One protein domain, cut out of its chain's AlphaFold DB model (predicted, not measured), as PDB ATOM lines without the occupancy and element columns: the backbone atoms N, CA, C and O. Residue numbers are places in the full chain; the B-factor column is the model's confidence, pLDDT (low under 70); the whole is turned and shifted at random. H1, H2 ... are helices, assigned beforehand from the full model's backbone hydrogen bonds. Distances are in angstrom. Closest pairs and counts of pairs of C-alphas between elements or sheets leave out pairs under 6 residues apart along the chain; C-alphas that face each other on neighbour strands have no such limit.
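AT A GLANCE: This is residues 10 to 71 of the 249 residues of the protein "DDE_5 domain-containing protein" of Frankia casuarinae (strain DSM 45818 / CECT 9043 / CcI3) (UniProt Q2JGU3). One long helix, H2, runs through the middle, with the short helices H3 and H4 crossing it on one side and the short helix H1 on its other side. H2, H3 and H4 touch one another, while H1 is near H2 but touches no helix. The printed part has 62 residues with four named helices, in the order H1, H2, H3, H4, and no named strand; its class is all helix. The packing of the helices is mostly crossed, which means that they meet at large angles. The whole is compact, with a radius of gyration of the C-alphas of 11.2 A, and rounded, spanning 28 by 28 by 18 A.

IN THESE COORDINATES: H1 covers residues 10 to 16 and begins with C-alpha 10 at (24.816, -18.681, 57.011); it is 10.3 A long from first to last C-alpha. H2, the longest helix, covers residues 24 to 39, from C-alpha 24 at (24.176, -16.732, 36.853) to C-alpha 39 at (10.370, -15.391, 55.026), a length of 22.9 A. H3 covers residues 46 to 52 and measures 10.0 A. H4 covers residues 61 to 69, measures 12.5 A and ends with C-alpha 69 at (8.321, -22.049, 32.870).

HOW THE PARTS SIT: H2 touches H3 with its residues 32 to 39 alone; their closest C-alphas, those of Gly 36 and Met 49, are 4.1 A apart. These two helices run the same way at a steep tilt of 66 degrees. H2 touches H4 with its residues 26 to 33 alone, and the closest C-alphas, those of Val 29 and Val 64, are 6.6 A apart. The lines of H2 and H4 are about perpendicular, at 75 degrees. H3 and H4 touch, with the closest C-alphas, those of Cys 47 and His 61, 6.5 A apart; they run opposite ways at a steep tilt of 51 degrees. H1 and H2 are close but not clearly touching, with the C-alphas of Leu 15 and Arg 31 the closest at 6.9 A. They run opposite ways at a shallow tilt of 33 degrees, only just short of steep. H1 is apart from H3 and from H4. In H1, H2 and H3 every O i to N i+4 pair is within hydrogen-bond range; in H4 4 of 5 are.

THE WHOLE: The two C-alphas farthest apart, those of Pro 20 and Gly 42, are 30.2 A apart. The first and last printed C-alphas, those of Ser 10 and Ala 71, are 26.3 A apart. The printed part has no cut, and its three links, of 7, 6 and 8 residues, are short. The mean pLDDT of the printed part is 94.9, and no printed residue is under 70.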
ATOM      1  N   SER A  10      25.006 -17.234  56.860       94.75
ATOM      2  CA  SER A  10      24.816 -18.681  57.011       94.75
ATOM      3  C   SER A  10      23.974 -19.284  55.881       94.75
ATOM      4  O   SER A  10      24.347 -20.307  55.314       94.75
ATOM      5  N   LEU A  11      22.883 -18.621  55.485       95.19
ATOM      6  CA  LEU A  11      22.062 -19.048  54.351       95.19
ATOM      7  C   LEU A  11      22.782 -18.830  53.012       95.19
ATOM      8  O   LEU A  11      22.669 -19.662  52.117       95.19
ATOM      9  N   ALA A  12      23.540 -17.740  52.863       96.06
ATOM     10  CA  ALA A  12      24.315 -17.475  51.650       96.06
ATOM     11  C   ALA A  12      25.345 -18.580  51.366       96.06
ATOM     12  O   ALA A  12      25.480 -18.989  50.213       96.06
ATOM     13  N   VAL A  13      26.021 -19.082  52.407       96.62
ATOM     14  CA  VAL A  13      26.983 -20.190  52.309       96.62
ATOM     15  C   VAL A  13      26.301 -21.458  51.799       96.62
ATOM     16  O   VAL A  13      26.775 -22.041  50.831       96.62
ATOM     17  N   LEU A  14      25.151 -21.836  52.368       96.88
ATOM     18  CA  LEU A  14      24.397 -23.012  51.915       96.88
ATOM     19  C   LEU A  14      23.880 -22.855  50.478       96.88
ATOM     20  O   LEU A  14      23.899 -23.795  49.690       96.88
ATOM     21  N   LEU A  15      23.415 -21.656  50.112       97.38
ATOM     22  CA  LEU A  15      22.925 -21.384  48.761       97.38
ATOM     23  C   LEU A  15      24.041 -21.452  47.711       97.38
ATOM     24  O   LEU A  15      23.753 -21.750  46.553       97.38
ATOM     25  N   ALA A  16      25.295 -21.186  48.086       96.94
ATOM     26  CA  ALA A  16      26.426 -21.212  47.165       96.94
ATOM     27  C   ALA A  16      26.671 -22.605  46.560       96.94
ATOM     28  O   ALA A  16      27.025 -22.681  45.381       96.94
ATOM     29  N   ASP A  17      26.399 -23.683  47.306       97.75
ATOM     30  CA  ASP A  17      26.507 -25.069  46.822       97.75
ATOM     31  C   ASP A  17      25.619 -25.330  45.590       97.75
ATOM     32  O   ASP A  17      25.964 -26.141  44.735       97.75
ATOM     33  N   PHE A  18      24.507 -24.600  45.442       98.12
ATOM     34  CA  PHE A  18      23.556 -24.758  44.335       98.12
ATOM     35  C   PHE A  18      23.910 -23.957  43.084       98.12
ATOM     36  O   PHE A  18      23.242 -24.091  42.061       98.12
ATOM     37  N   ARG A  19      24.950 -23.116  43.128       97.25
ATOM     38  CA  ARG A  19      25.352 -22.293  41.982       97.25
ATOM     39  C   ARG A  19      25.586 -23.107  40.695       97.25
ATOM     40  O   ARG A  19      25.150 -22.619  39.655       97.25
ATOM     41  N   PRO A  20      26.194 -24.313  40.716       97.38
ATOM     42  CA  PRO A  20      26.385 -25.125  39.511       97.38
ATOM     43  C   PRO A  20      25.087 -25.607  38.847       97.38
ATOM     44  O   PRO A  20      25.103 -25.907  37.660       97.38
ATOM     45  N   CYS A  21      23.961 -25.648  39.569       97.81
ATOM     46  CA  CYS A  21      22.666 -26.078  39.025       97.81
ATOM     47  C   CYS A  21      22.011 -25.032  38.110       97.81
ATOM     48  O   CYS A  21      20.939 -25.273  37.552       97.81
ATOM     49  N   PHE A  22      22.591 -23.834  38.014       97.62
ATOM     50  CA  PHE A  22      21.941 -22.683  37.415       97.62
ATOM     51  C   PHE A  22      22.919 -21.824  36.616       97.62
ATOM     52  O   PHE A  22      24.088 -21.659  36.959       97.62
ATOM     53  N   THR A  23      22.396 -21.140  35.600       96.56
ATOM     54  CA  THR A  23      23.089 -19.968  35.053       96.56
ATOM     55  C   THR A  23      23.128 -18.844  36.095       96.56
ATOM     56  O   THR A  23      22.286 -18.779  36.994       96.56
ATOM     57  N   VAL A  24      24.064 -17.899  35.954       94.94
ATOM     58  CA  VAL A  24      24.176 -16.732  36.853       94.94
ATOM     59  C   VAL A  24      22.839 -15.991  37.068       94.94
ATOM     60  O   VAL A  24      22.493 -15.754  38.230       94.94
ATOM     61  N   PRO A  25      22.058 -15.621  36.029       94.06
ATOM     62  CA  PRO A  25      20.773 -14.954  36.245       94.06
ATOM     63  C   PRO A  25      19.730 -15.864  36.906       94.06
ATOM     64  O   PRO A  25      19.007 -15.398  37.788       94.06
ATOM     65  N   THR A  26      19.666 -17.150  36.547       96.44
ATOM     66  CA  THR A  26      18.721 -18.095  37.164       96.44
ATOM     67  C   THR A  26      19.039 -18.316  38.644       96.44
ATOM     68  O   THR A  26      18.126 -18.345  39.467       96.44
ATOM     69  N   PHE A  27      20.321 -18.369  39.013       96.88
ATOM     70  CA  PHE A  27      20.758 -18.523  40.401       96.88
ATOM     71  C   PHE A  27      20.327 -17.346  41.287       96.88
ATOM     72  O   PHE A  27      19.906 -17.545  42.426       96.88
ATOM     73  N   ARG A  28      20.366 -16.111  40.767       95.50
ATOM     74  CA  ARG A  28      19.853 -14.931  41.489       95.50
ATOM     75  C   ARG A  28      18.363 -15.068  41.797       95.50
ATOM     76  O   ARG A  28      17.937 -14.794  42.916       95.50
ATOM     77  N   VAL A  29      17.577 -15.547  40.830       96.69
ATOM     78  CA  VAL A  29      16.138 -15.782  41.031       96.69
ATOM     79  C   VAL A  29      15.895 -16.925  42.018       96.69
ATOM     80  O   VAL A  29      15.045 -16.784  42.891       96.69
ATOM     81  N   PHE A  30      16.674 -18.009  41.948       96.88
ATOM     82  CA  PHE A  30      16.618 -19.104  42.921       96.88
ATOM     83  C   PHE A  30      16.861 -18.615  44.355       96.88
ATOM     84  O   PHE A  30      16.051 -18.887  45.238       96.88
ATOM     85  N   ARG A  31      17.923 -17.828  44.588       97.12
ATOM     86  CA  ARG A  31      18.227 -17.252  45.912       97.12
ATOM     87  C   ARG A  31      17.073 -16.402  46.441       97.12
ATOM     88  O   ARG A  31      16.681 -16.562  47.595       97.12
ATOM     89  N   ALA A  32      16.508 -15.540  45.595       96.31
ATOM     90  CA  ALA A  32      15.346 -14.723  45.941       96.31
ATOM     91  C   ALA A  32      14.117 -15.576  46.286       96.31
ATOM     92  O   ALA A  32      13.437 -15.303  47.271       96.31
ATOM     93  N   LEU A  33      13.854 -16.634  45.514       96.56
ATOM     94  CA  LEU A  33      12.748 -17.557  45.759       96.56
ATOM     95  C   LEU A  33      12.899 -18.318  47.077       96.56
ATOM     96  O   LEU A  33      11.930 -18.402  47.825       96.56
ATOM     97  N   VAL A  34      14.093 -18.828  47.393       96.38
ATOM     98  CA  VAL A  34      14.349 -19.529  48.663       96.38
ATOM     99  C   VAL A  34      14.197 -18.577  49.846       96.38
ATOM    100  O   VAL A  34      13.470 -18.888  50.787       96.38
ATOM    101  N   ALA A  35      14.815 -17.397  49.786       96.06
ATOM    102  CA  ALA A  35      14.679 -16.384  50.830       96.06
ATOM    103  C   ALA A  35      13.208 -15.998  51.046       96.06
ATOM    104  O   ALA A  35      12.721 -15.980  52.173       96.06
ATOM    105  N   GLY A  36      12.482 -15.776  49.951       95.81
ATOM    106  CA  GLY A  36      11.065 -15.465  49.977       95.81
ATOM    107  C   GLY A  36      10.194 -16.591  50.515       95.81
ATOM    108  O   GLY A  36       9.246 -16.325  51.243       95.81
ATOM    109  N   MET A  37      10.513 -17.847  50.204       95.81
ATOM    110  CA  MET A  37       9.815 -19.017  50.742       95.81
ATOM    111  C   MET A  37       9.982 -19.134  52.259       95.81
ATOM    112  O   MET A  37       9.007 -19.432  52.949       95.81
ATOM    113  N   LEU A  38      11.200 -18.901  52.755       94.62
ATOM    114  CA  LEU A  38      11.531 -18.962  54.179       94.62
ATOM    115  C   LEU A  38      10.907 -17.800  54.962       94.62
ATOM    116  O   LEU A  38      10.409 -18.011  56.062       94.62
ATOM    117  N   ALA A  39      10.904 -16.595  54.388       94.00
ATOM    118  CA  ALA A  39      10.370 -15.391  55.026       94.00
ATOM    119  C   ALA A  39       8.847 -15.216  54.861       94.00
ATOM    120  O   ALA A  39       8.237 -14.416  55.569       94.00
ATOM    121  N   ALA A  40       8.212 -15.927  53.922       90.38
ATOM    122  CA  ALA A  40       6.782 -15.792  53.672       90.38
ATOM    123  C   ALA A  40       5.947 -16.245  54.882       90.38
ATOM    124  O   ALA A  40       5.917 -17.423  55.236       90.38
ATOM    125  N   THR A  41       5.185 -15.305  55.440       84.56
ATOM    126  CA  THR A  41       4.179 -15.545  56.488       84.56
ATOM    127  C   THR A  41       2.814 -15.956  55.922       84.56
ATOM    128  O   THR A  41       1.965 -16.464  56.647       84.56
ATOM    129  N   GLY A  42       2.597 -15.744  54.618       83.94
ATOM    130  CA  GLY A  42       1.379 -16.112  53.896       83.94
ATOM    131  C   GLY A  42       1.547 -17.343  53.001       83.94
ATOM    132  O   GLY A  42       2.406 -18.200  53.202       83.94
ATOM    133  N   ARG A  43       0.720 -17.433  51.950       84.25
ATOM    134  CA  ARG A  43       0.821 -18.526  50.970       84.25
ATOM    135  C   ARG A  43       2.146 -18.438  50.208       84.25
ATOM    136  O   ARG A  43       2.453 -17.415  49.603       84.25
ATOM    137  N   ARG A  44       2.868 -19.554  50.127       91.81
ATOM    138  CA  ARG A  44       4.139 -19.697  49.391       91.81
ATOM    139  C   ARG A  44       3.930 -19.869  47.878       91.81
ATOM    140  O   ARG A  44       4.517 -20.741  47.246       91.81
ATOM    141  N   THR A  45       3.036 -19.072  47.287       94.31
ATOM    142  CA  THR A  45       2.878 -19.011  45.824       94.31
ATOM    143  C   THR A  45       4.094 -18.327  45.195       94.31
ATOM    144  O   THR A  45       4.879 -17.704  45.899       94.31
ATOM    145  N   VAL A  46       4.249 -18.384  43.867       94.44
ATOM    146  CA  VAL A  46       5.352 -17.694  43.166       94.44
ATOM    147  C   VAL A  46       5.394 -16.199  43.513       94.44
ATOM    148  O   VAL A  46       6.426 -15.693  43.950       94.44
ATOM    149  N   CYS A  47       4.256 -15.506  43.416       94.69
ATOM    150  CA  CYS A  47       4.157 -14.105  43.828       94.69
ATOM    151  C   CYS A  47       4.297 -13.931  45.347       94.69
ATOM    152  O   CYS A  47       4.883 -12.950  45.791       94.69
ATOM    153  N   GLY A  48       3.803 -14.879  46.148       94.88
ATOM    154  CA  GLY A  48       3.956 -14.859  47.603       94.88
ATOM    155  C   GLY A  48       5.420 -14.930  48.044       94.88
ATOM    156  O   GLY A  48       5.829 -14.161  48.905       94.88
ATOM    157  N   MET A  49       6.233 -15.772  47.399       95.88
ATOM    158  CA  MET A  49       7.682 -15.816  47.610       95.88
ATOM    159  C   MET A  49       8.337 -14.501  47.183       95.88
ATOM    160  O   MET A  49       9.175 -13.974  47.905       95.88
ATOM    161  N   LEU A  50       7.921 -13.911  46.059       94.50
ATOM    162  CA  LEU A  50       8.449 -12.613  45.631       94.50
ATOM    163  C   LEU A  50       8.145 -11.489  46.644       94.50
ATOM    164  O   LEU A  50       9.000 -10.640  46.900       94.50
ATOM    165  N   VAL A  51       6.948 -11.499  47.240       94.38
ATOM    166  CA  VAL A  51       6.573 -10.591  48.336       94.38
ATOM    167  C   VAL A  51       7.403 -10.877  49.586       94.38
ATOM    168  O   VAL A  51       7.966  -9.945  50.149       94.38
ATOM    169  N   GLY A  52       7.534 -12.146  49.988       94.12
ATOM    170  CA  GLY A  52       8.330 -12.553  51.152       94.12
ATOM    171  C   GLY A  52       9.809 -12.174  51.035       94.12
ATOM    172  O   GLY A  52      10.435 -11.829  52.027       94.12
ATOM    173  N   ALA A  53      10.354 -12.158  49.816       94.25
ATOM    174  CA  ALA A  53      11.720 -11.714  49.546       94.25
ATOM    175  C   ALA A  53      11.889 -10.181  49.584       94.25
ATOM    176  O   ALA A  53      13.001  -9.691  49.411       94.25
ATOM    177  N   GLY A  54      10.802  -9.416  49.740       93.88
ATOM    178  CA  GLY A  54      10.819  -7.951  49.689       93.88
ATOM    179  C   GLY A  54      11.028  -7.376  48.283       93.88
ATOM    180  O   GLY A  54      11.332  -6.194  48.140       93.88
ATOM    181  N   LEU A  55      10.869  -8.186  47.231       94.88
ATOM    182  CA  LEU A  55      11.239  -7.817  45.859       94.88
ATOM    183  C   LEU A  55      10.039  -7.487  44.956       94.88
ATOM    184  O   LEU A  55      10.227  -7.086  43.810       94.88
ATOM    185  N   SER A  56       8.803  -7.598  45.448       93.50
ATOM    186  CA  SER A  56       7.578  -7.427  44.643       93.50
ATOM    187  C   SER A  56       7.385  -6.041  44.020       93.50
ATOM    188  O   SER A  56       6.657  -5.922  43.040       93.50
ATOM    189  N   ARG A  57       8.031  -4.999  44.559       93.12
ATOM    190  CA  ARG A  57       7.973  -3.625  44.018       93.12
ATOM    191  C   ARG A  57       9.070  -3.309  43.004       93.12
ATOM    192  O   ARG A  57       9.004  -2.283  42.339       93.12
ATOM    193  N   VAL A  58      10.093  -4.154  42.921       94.31
ATOM    194  CA  VAL A  58      11.319  -3.888  42.150       94.31
ATOM    195  C   VAL A  58      11.569  -4.939  41.080       94.31
ATOM    196  O   VAL A  58      12.245  -4.667  40.091       94.31
ATOM    197  N   TRP A  59      11.044  -6.149  41.248       94.94
ATOM    198  CA  TRP A  59      11.095  -7.193  40.239       94.94
ATOM    199  C   TRP A  59       9.714  -7.385  39.624       94.94
ATOM    200  O   TRP A  59       8.734  -7.538  40.357       94.94
ATOM    201  N   PRO A  60       9.625  -7.452  38.287       93.44
ATOM    202  CA  PRO A  60       8.378  -7.818  37.646       93.44
ATOM    203  C   PRO A  60       8.111  -9.313  37.897       93.44
ATOM    204  O   PRO A  60       9.033 -10.134  37.949       93.44
ATOM    205  N   HIS A  61       6.847  -9.681  38.121       93.94
ATOM    206  CA  HIS A  61       6.494 -11.044  38.537       93.94
ATOM    207  C   HIS A  61       6.810 -12.095  37.461       93.94
ATOM    208  O   HIS A  61       7.100 -13.250  37.778       93.94
ATOM    209  N   ASP A  62       6.780 -11.708  36.183       94.75
ATOM    210  CA  ASP A  62       7.057 -12.565  35.030       94.75
ATOM    211  C   ASP A  62       8.465 -13.167  35.110       94.75
ATOM    212  O   ASP A  62       8.632 -14.349  34.822       94.75
ATOM    213  N   ARG A  63       9.450 -12.415  35.617       94.06
ATOM    214  CA  ARG A  63      10.803 -12.915  35.899       94.06
ATOM    215  C   ARG A  63      10.778 -14.173  36.756       94.06
ATOM    216  O   ARG A  63      11.491 -15.130  36.468       94.06
ATOM    217  N   VAL A  64       9.983 -14.159  37.820       94.88
ATOM    218  CA  VAL A  64       9.912 -15.266  38.777       94.88
ATOM    219  C   VAL A  64       9.106 -16.425  38.198       94.88
ATOM    220  O   VAL A  64       9.457 -17.582  38.396       94.88
ATOM    221  N   HIS A  65       8.073 -16.146  37.405       96.56
ATOM    222  CA  HIS A  65       7.358 -17.193  36.673       96.56
ATOM    223  C   HIS A  65       8.240 -17.881  35.624       96.56
ATOM    224  O   HIS A  65       8.200 -19.107  35.513       96.56
ATOM    225  N   ARG A  66       9.097 -17.126  34.923       96.50
ATOM    226  CA  ARG A  66      10.062 -17.666  33.955       96.50
ATOM    227  C   ARG A  66      11.068 -18.623  34.581       96.50
ATOM    228  O   ARG A  66      11.537 -19.506  33.871       96.50
ATOM    229  N   PHE A  67      11.353 -18.510  35.882       96.62
ATOM    230  CA  PHE A  67      12.155 -19.508  36.596       96.62
ATOM    231  C   PHE A  67      11.560 -20.915  36.457       96.62
ATOM    232  O   PHE A  67      12.293 -21.859  36.194       96.62
ATOM    233  N   PHE A  68      10.239 -21.057  36.575       94.88
ATOM    234  CA  PHE A  68       9.567 -22.357  36.494       94.88
ATOM    235  C   PHE A  68       9.141 -22.741  35.076       94.88
ATOM    236  O   PHE A  68       9.023 -23.926  34.788       94.88
ATOM    237  N   SER A  69       8.867 -21.768  34.203       94.88
ATOM    238  CA  SER A  69       8.321 -22.049  32.870       94.88
ATOM    239  C   SER A  69       9.352 -22.107  31.744       94.88
ATOM    240  O   SER A  69       9.048 -22.683  30.705       94.88
ATOM    241  N   ALA A  70      10.528 -21.485  31.903       95.75
ATOM    242  CA  ALA A  70      11.462 -21.283  30.790       95.75
ATOM    243  C   ALA A  70      12.953 -21.380  31.151       95.75
ATOM    244  O   ALA A  70      13.774 -21.580  30.259       95.75
ATOM    245  N   ALA A  71      13.339 -21.178  32.412       95.88
ATOM    246  CA  ALA A  71      14.740 -21.267  32.802       95.88
ATOM    247  C   ALA A  71      15.241 -22.714  32.703       95.88
ATOM    248  O   ALA A  71      14.547 -23.649  33.091       95.88
TER     249      ALA A  71